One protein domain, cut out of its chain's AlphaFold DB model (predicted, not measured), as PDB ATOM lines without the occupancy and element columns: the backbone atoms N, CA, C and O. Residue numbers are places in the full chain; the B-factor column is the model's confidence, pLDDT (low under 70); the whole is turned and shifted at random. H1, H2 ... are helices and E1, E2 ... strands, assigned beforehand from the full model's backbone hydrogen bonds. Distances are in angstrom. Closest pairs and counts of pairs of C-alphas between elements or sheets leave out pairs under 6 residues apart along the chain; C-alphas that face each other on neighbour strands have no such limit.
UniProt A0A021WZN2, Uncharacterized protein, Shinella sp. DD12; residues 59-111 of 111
ATOM      1  N   VAL A  59     -45.228 -24.412 -14.127       88.81
ATOM      2  CA  VAL A  59     -44.929 -25.580 -14.952       88.81
ATOM      3  C   VAL A  59     -43.487 -25.406 -15.398       88.81
ATOM      4  O   VAL A  59     -43.181 -24.418 -16.062       88.81
ATOM      5  N   SER A  60     -42.612 -26.327 -15.008       87.69
ATOM      6  CA  SER A  60     -41.224 -26.370 -15.467       87.69
ATOM      7  C   SER A  60     -40.945 -27.743 -16.066       87.69
ATOM      8  O   SER A  60     -41.419 -28.751 -15.546       87.69
ATOM      9  N   ALA A  61     -40.204 -27.763 -17.171       87.88
ATOM     10  CA  ALA A  61     -39.682 -28.990 -17.770       87.88
ATOM     11  C   ALA A  61     -38.286 -29.348 -17.229       87.88
ATOM     12  O   ALA A  61     -37.735 -30.384 -17.592       87.88
ATOM     13  N   LEU A  62     -37.702 -28.480 -16.398       90.88
ATOM     14  CA  LEU A  62     -36.366 -28.660 -15.849       90.88
ATOM     15  C   LEU A  62     -36.437 -29.487 -14.571       90.88
ATOM     16  O   LEU A  62     -37.340 -29.313 -13.753       90.88
ATOM     17  N   ILE A  63     -35.472 -30.387 -14.419       87.75
ATOM     18  CA  ILE A  63     -35.386 -31.313 -13.297       87.75
ATOM     19  C   ILE A  63     -34.209 -30.859 -12.430       87.75
ATOM     20  O   ILE A  63     -33.081 -30.872 -12.918       87.75
ATOM     21  N   PRO A  64     -34.449 -30.429 -11.182       87.69
ATOM     22  CA  PRO A  64     -33.377 -30.148 -10.237       87.69
ATOM     23  C   PRO A  64     -32.574 -31.404  -9.901       87.69
ATOM     24  O   PRO A  64     -33.152 -32.477  -9.732       87.69
ATOM     25  N   ASP A  65     -31.266 -31.243  -9.703       85.00
ATOM     26  CA  ASP A  65     -30.381 -32.328  -9.245       85.00
ATOM     27  C   ASP A  65     -30.751 -32.827  -7.841       85.00
ATOM     28  O   ASP A  65     -30.495 -33.975  -7.478       85.00
ATOM     29  N   TYR A  66     -31.376 -31.957  -7.049       82.50
ATOM     30  CA  TYR A  66     -31.852 -32.253  -5.709       82.50
ATOM     31  C   TYR A  66     -33.297 -31.801  -5.547       82.50
ATOM     32  O   TYR A  66     -33.659 -30.680  -5.898       82.50
ATOM     33  N   VAL A  67     -34.115 -32.664  -4.952       79.81
ATOM     34  CA  VAL A  67     -35.477 -32.342  -4.535       79.81
ATOM     35  C   VAL A  67     -35.556 -32.536  -3.032       79.81
ATOM     36  O   VAL A  67     -35.184 -33.590  -2.515       79.81
ATOM     37  N   GLU A  68     -36.062 -31.530  -2.329       81.00
ATOM     38  CA  GLU A  68     -36.273 -31.639  -0.893       81.00
ATOM     39  C   GLU A  68     -37.549 -32.463  -0.637       81.00
ATOM     40  O   GLU A  68     -38.617 -32.159  -1.186       81.00
ATOM     41  N   PRO A  69     -37.479 -33.559   0.136       81.25
ATOM     42  CA  PRO A  69     -38.663 -34.341   0.456       81.25
ATOM     43  C   PRO A  69     -39.558 -33.584   1.451       81.25
ATOM     44  O   PRO A  69     -39.078 -32.855   2.311       81.25
ATOM     45  N   ASN A  70     -40.874 -33.809   1.379       83.00
ATOM     46  CA  ASN A  70     -41.871 -33.340   2.360       83.00
ATOM     47  C   ASN A  70     -42.100 -31.813   2.473       83.00
ATOM     48  O   ASN A  70     -42.674 -31.360   3.458       83.00
ATOM     49  N   VAL A  71     -41.738 -31.018   1.462       81.06
ATOM     50  CA  VAL A  71     -41.925 -29.542   1.446       81.06
ATOM     51  C   VAL A  71     -43.078 -29.049   0.553       81.06
ATOM     52  O   VAL A  71     -43.320 -27.849   0.426       81.06
ATOM     53  N   GLY A  72     -43.827 -29.972  -0.056       83.62
ATOM     54  CA  GLY A  72     -44.987 -29.669  -0.898       83.62
ATOM     55  C   GLY A  72     -44.656 -29.337  -2.360       83.62
ATOM     56  O   GLY A  72     -43.510 -29.114  -2.751       83.62
ATOM     57  N   SER A  73     -45.693 -29.321  -3.203       86.19
ATOM     58  CA  SER A  73     -45.551 -29.173  -4.660       86.19
ATOM     59  C   SER A  73     -45.056 -27.791  -5.086       86.19
ATOM     60  O   SER A  73     -44.287 -27.693  -6.042       86.19
ATOM     61  N   ALA A  74     -45.461 -26.731  -4.378       90.50
ATOM     62  CA  ALA A  74     -45.045 -25.360  -4.667       90.50
ATOM     63  C   ALA A  74     -43.525 -25.187  -4.542       90.50
ATOM     64  O   ALA A  74     -42.916 -24.556  -5.399       90.50
ATOM     65  N   HIS A  75     -42.914 -25.805  -3.530       93.19
ATOM     66  CA  HIS A  75     -41.475 -25.741  -3.285       93.19
ATOM     67  C   HIS A  75     -40.676 -26.369  -4.427       93.19
ATOM     68  O   HIS A  75     -39.811 -25.731  -5.020       93.19
ATOM     69  N   ASN A  76     -41.024 -27.599  -4.802       91.19
ATOM     70  CA  ASN A  76     -40.331 -28.309  -5.877       91.19
ATOM     71  C   ASN A  76     -40.569 -27.647  -7.237       91.19
ATOM     72  O   ASN A  76     -39.665 -27.583  -8.067       91.19
ATOM     73  N   SER A  77     -41.764 -27.090  -7.438       93.50
ATOM     74  CA  SER A  77     -42.094 -26.324  -8.640       93.50
ATOM     75  C   SER A  77     -41.296 -25.021  -8.725       93.50
ATOM     76  O   SER A  77     -40.816 -24.679  -9.802       93.50
ATOM     77  N   ALA A  78     -41.119 -24.307  -7.607       95.12
ATOM     78  CA  ALA A  78     -40.301 -23.097  -7.535       95.12
ATOM     79  C   ALA A  78     -38.818 -23.400  -7.791       95.12
ATOM     80  O   ALA A  78     -38.183 -22.702  -8.578       95.12
ATOM     81  N   LEU A  79     -38.289 -24.480  -7.207       95.62
ATOM     82  CA  LEU A  79     -36.921 -24.933  -7.453       95.62
ATOM     83  C   LEU A  79     -36.696 -25.278  -8.931       95.62
ATOM     84  O   LEU A  79     -35.767 -24.767  -9.553       95.62
ATOM     85  N   ALA A  80     -37.588 -26.075  -9.519       95.12
ATOM     86  CA  ALA A  80     -37.534 -26.427 -10.934       95.12
ATOM     87  C   ALA A  80     -37.681 -25.211 -11.859       95.12
ATOM     88  O   ALA A  80     -37.058 -25.162 -12.918       95.12
ATOM     89  N   LEU A  81     -38.509 -24.227 -11.497       96.00
ATOM     90  CA  LEU A  81     -38.664 -22.997 -12.275       96.00
ATOM     91  C   LEU A  81     -37.430 -22.092 -12.167       96.00
ATOM     92  O   LEU A  81     -37.073 -21.455 -13.151       96.00
ATOM     93  N   SER A  82     -36.748 -22.072 -11.018       96.38
ATOM     94  CA  SER A  82     -35.542 -21.255 -10.808       96.38
ATOM     95  C   SER A  82     -34.360 -21.632 -11.711       96.38
ATOM     96  O   SER A  82     -33.423 -20.853 -11.838       96.38
ATOM     97  N   LEU A  83     -34.401 -22.809 -12.345       96.12
ATOM     98  CA  LEU A  83     -33.423 -23.244 -13.346       96.12
ATOM     99  C   LEU A  83     -33.683 -22.645 -14.738       96.12
ATOM    100  O   LEU A  83     -32.831 -22.739 -15.619       96.12
ATOM    101  N   ALA A  84     -34.878 -22.097 -14.983       95.12
ATOM    102  CA  ALA A  84     -35.261 -21.647 -16.311       95.12
ATOM    103  C   ALA A  84     -34.528 -20.351 -16.695       95.12
ATOM    104  O   ALA A  84     -34.516 -19.399 -15.909       95.12
ATOM    105  N   PRO A  85     -33.978 -20.259 -17.922       91.62
ATOM    106  CA  PRO A  85     -33.401 -19.015 -18.409       91.62
ATOM    107  C   PRO A  85     -34.421 -17.871 -18.339       91.62
ATOM    108  O   PRO A  85     -35.553 -18.011 -18.802       91.62
ATOM    109  N   GLY A  86     -34.013 -16.735 -17.772       91.81
ATOM    110  CA  GLY A  86     -34.870 -15.553 -17.624       91.81
ATOM    111  C   GLY A  86     -35.739 -15.532 -16.362       91.81
ATOM    112  O   GLY A  86     -36.490 -14.576 -16.178       91.81
ATOM    113  N   ILE A  87     -35.636 -16.538 -15.490       95.50
ATOM    114  CA  ILE A  87     -36.158 -16.454 -14.124       95.50
ATOM    115  C   ILE A  87     -35.052 -15.917 -13.227       95.50
ATOM    116  O   ILE A  87     -34.062 -16.592 -12.973       95.50
ATOM    117  N   ASP A  88     -35.240 -14.686 -12.757       95.88
ATOM    118  CA  ASP A  88     -34.290 -14.037 -11.856       95.88
ATOM    119  C   ASP A  88     -34.386 -14.622 -10.430       95.88
ATOM    120  O   ASP A  88     -33.374 -14.829  -9.773       95.88
ATOM    121  N   LEU A  89     -35.602 -14.909  -9.943       96.19
ATOM    122  CA  LEU A  89     -35.838 -15.434  -8.595       96.19
ATOM    123  C   LEU A  89     -37.225 -16.079  -8.494       96.19
ATOM    124  O   LEU A  89     -38.205 -15.549  -9.018       96.19
ATOM    125  N   CYS A  90     -37.331 -17.176  -7.746       96.81
ATOM    126  CA  CYS A  90     -38.599 -17.644  -7.187       96.81
ATOM    127  C   CYS A  90     -38.566 -17.532  -5.659       96.81
ATOM    128  O   CYS A  90     -37.522 -17.710  -5.033       96.81
ATOM    129  N   ALA A  91     -39.716 -17.252  -5.046       95.25
ATOM    130  CA  ALA A  91     -39.825 -17.143  -3.597       95.25
ATOM    131  C   ALA A  91     -41.134 -17.750  -3.092       95.25
ATOM    132  O   ALA A  91     -42.185 -17.592  -3.716       95.25
ATOM    133  N   ILE A  92     -41.070 -18.406  -1.934       93.75
ATOM    134  CA  ILE A  92     -42.243 -18.796  -1.152       93.75
ATOM    135  C   ILE A  92     -42.247 -17.962   0.120       93.75
ATOM    136  O   ILE A  92     -41.290 -17.988   0.892       93.75
ATOM    137  N   LEU A  93     -43.343 -17.238   0.325       89.88
ATOM    138  CA  LEU A  93     -43.595 -16.449   1.523       89.88
ATOM    139  C   LEU A  93     -44.586 -17.210   2.400       89.88
ATOM    140  O   LEU A  93     -45.667 -17.584   1.945       89.88
ATOM    141  N   SER A  94     -44.220 -17.448   3.653       88.00
ATOM    142  CA  SER A  94     -45.039 -18.177   4.618       88.00
ATOM    143  C   SER A  94     -44.925 -17.555   6.007       88.00
ATOM    144  O   SER A  94     -44.035 -16.748   6.266       88.00
ATOM    145  N   GLN A  95     -45.797 -17.963   6.929       86.38
ATOM    146  CA  GLN A  95     -45.695 -17.546   8.333       86.38
ATOM    147  C   GLN A  95     -44.394 -18.030   8.994       86.38
ATOM    148  O   GLN A  95     -43.853 -17.343   9.851       86.38
ATOM    149  N   SER A  96     -43.874 -19.184   8.568       85.19
ATOM    150  CA  SER A  96     -42.597 -19.746   9.032       85.19
ATOM    151  C   SER A  96     -41.363 -19.058   8.441       85.19
ATOM    152  O   SER A  96     -40.244 -19.426   8.785       85.19
ATOM    153  N   GLY A  97     -41.552 -18.079   7.554       89.44
ATOM    154  CA  GLY A  97     -40.478 -17.332   6.915       89.44
ATOM    155  C   GLY A  97     -40.502 -17.429   5.396       89.44
ATOM    156  O   GLY A  97     -41.483 -17.862   4.777       89.44
ATOM    157  N   THR A  98     -39.391 -17.003   4.807       92.69
ATOM    158  CA  THR A  98     -39.209 -16.912   3.361       92.69
ATOM    159  C   THR A  98     -38.226 -17.968   2.885       92.69
ATOM    160  O   THR A  98     -37.198 -18.207   3.515       92.69
ATOM    161  N   VAL A  99     -38.529 -18.583   1.746       95.19
ATOM    162  CA  VAL A  99     -37.602 -19.464   1.031       95.19
ATOM    163  C   VAL A  99     -37.360 -18.881  -0.352       95.19
ATOM    164  O   VAL A  99     -38.319 -18.570  -1.061       95.19
ATOM    165  N   PHE A 100     -36.095 -18.744  -0.726       96.69
ATOM    166  CA  PHE A 100     -35.661 -18.259  -2.029       96.69
ATOM    167  C   PHE A 100     -35.087 -19.393  -2.870       96.69
ATOM    168  O   PHE A 100     -34.408 -20.281  -2.355       96.69
ATOM    169  N   PHE A 101     -35.353 -19.322  -4.171       96.31
ATOM    170  CA  PHE A 101     -34.904 -20.279  -5.171       96.31
ATOM    171  C   PHE A 101     -34.279 -19.517  -6.335       96.31
ATOM    172  O   PHE A 101     -34.977 -18.793  -7.050       96.31
ATOM    173  N   GLU A 102     -32.978 -19.686  -6.525       96.50
ATOM    174  CA  GLU A 102     -32.208 -18.995  -7.557       96.50
ATOM    175  C   GLU A 102     -31.242 -19.983  -8.201       96.50
ATOM    176  O   GLU A 102     -30.467 -20.640  -7.504       96.50
ATOM    177  N   ASN A 103     -31.313 -20.115  -9.527       94.75
ATOM    178  CA  ASN A 103     -30.428 -20.979 -10.307       94.75
ATOM    179  C   ASN A 103     -30.307 -22.409  -9.730       94.75
ATOM    180  O   ASN A 103     -29.210 -22.942  -9.572       94.75
ATOM    181  N   GLY A 104     -31.434 -23.012  -9.329       93.44
ATOM    182  CA  GLY A 104     -31.460 -24.358  -8.742       93.44
ATOM    183  C   GLY A 104     -30.951 -24.459  -7.299       93.44
ATOM    184  O   GLY A 104     -30.824 -25.565  -6.782       93.44
ATOM    185  N   THR A 105     -30.674 -23.339  -6.635       93.31
ATOM    186  CA  THR A 105     -30.212 -23.290  -5.241       93.31
ATOM    187  C   THR A 105     -31.316 -22.793  -4.317       93.31
ATOM    188  O   THR A 105     -32.073 -21.893  -4.676       93.31
ATOM    189  N   ILE A 106     -31.390 -23.359  -3.110       94.38
ATOM    190  CA  ILE A 106     -32.343 -22.966  -2.067       94.38
ATOM    191  C   ILE A 106     -31.614 -22.147  -1.002       94.38
ATOM    192  O   ILE A 106     -30.592 -22.590  -0.476       94.38
ATOM    193  N   SER A 107     -32.165 -20.996  -0.619       94.44
ATOM    194  CA  SER A 107     -31.713 -20.250   0.558       94.44
ATOM    195  C   SER A 107     -32.877 -19.853   1.465       94.44
ATOM    196  O   SER A 107     -34.004 -19.621   1.024       94.44
ATOM    197  N   ARG A 108     -32.607 -19.825   2.772       92.81
ATOM    198  CA  ARG A 108     -33.570 -19.483   3.824       92.81
ATOM    199  C   ARG A 108     -32.954 -18.373   4.667       92.81
ATOM    200  O   ARG A 108     -32.094 -18.674   5.496       92.81
ATOM    201  N   PRO A 109     -33.309 -17.103   4.419       85.81
ATOM    202  CA  PRO A 109     -32.854 -16.013   5.261       85.81
ATOM    203  C   PRO A 109     -33.333 -16.271   6.684       85.81
ATOM    204  O   PRO A 109     -34.507 -16.571   6.906       85.81
ATOM    205  N   VAL A 110     -32.417 -16.166   7.636       75.25
ATOM    206  CA  VAL A 110     -32.784 -16.113   9.046       75.25
ATOM    207  C   VAL A 110     -33.290 -14.691   9.283       75.25
ATOM    208  O   VAL A 110     -32.552 -13.743   9.010       75.25
ATOM    209  N   ASN A 111     -34.559 -14.555   9.672       56.66
ATOM    210  CA  ASN A 111     -35.116 -13.270  10.105       56.66
ATOM    211  C   ASN A 111     -34.409 -12.767  11.365       56.66
ATOM    212  O   ASN A 111     -34.084 -13.618  12.226       56.66
TER     213      ASN A 111
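What this domain is: This is residues 59 to 111 of the 111 residues of an uncharacterized protein of Shinella sp. DD12 (UniProt A0A021WZN2). A small sheet of three strands, E1, E2 and E3, forms a wall with one helix, H1, packed along one face of it, and the other face has no named helix over it. On the same side of the sheet as H1, the unnamed stretch of residues 59 to 72 loops past the helix before leading into it. The printed part has 53 residues with one named helix and three named strands, in the order H1 E1 E2 E3 along the chain; the sheet's order is E1 - E2 - E3, all antiparallel. The class is mixed, helices and strands, with under half of the residues, 24 of 53, in named elements. The whole is compact, with a radius of gyration of the C-alphas of 10.5 A, and rounded in outline, spanning 30 by 24 by 17 A.

Where its parts are: Start in the sheet with E2, residues 97 to 102, which runs 16.8 A from C-alpha 97 at (-40.478, -17.332, 6.915) to C-alpha 102. Beside it find E1, residues 90 to 94, 13.5 A long, and E3, residues 105 to 107, which ends at C-alpha 107 at (-31.713, -20.250, 0.558). Then go back to C-alpha 73 at (-45.551, -29.173, -4.660), where H1, residues 73 to 82, begins; it runs 14.2 A to C-alpha 82.

How they stand to each other: Look first at E2, the inner strand, with the edge strands E1 and E3 as its neighbours. The three strands form a meander, each the antiparallel neighbour of the one before. E1 and E2 are a hairpin, their directions at 171 degrees; find N 92 and O 99 within hydrogen-bond range at 2.9 A, and N 101 and O 90 at 2.8 A. E2 and E3 are a hairpin too, at 157 degrees, with N 105 and O 102 at 2.8 A. E1 and E3 are apart. Now move to H1, which is on the sheet at a height of 8.0 A, over E1 and E2, in two layers, a helix on one face of a sheet. On the local plane its line and that of E2 stand at 3 degrees, along the strands. The closest C-alphas of H1 and E1 are those of Ala 78 and Cys 90, 5.7 A apart; those of H1 and E2 are Ser 82 and Glu 102, 5.2 A apart. In H1 every O i to N i+4 pair is within hydrogen-bond range.

The domain as a whole: The two C-alphas farthest apart are those of Ala 61 and Asn 111, at 32.3 A. The printed part has no cut and ends at residue 111, the chain's last residue. The links E1 to E2 and E2 to E3 are tight, and the link H1 to E1, with 7 residues, is short. The mean pLDDT of the printed part is 89.9; look at residue 111 for the one printed residue under 70.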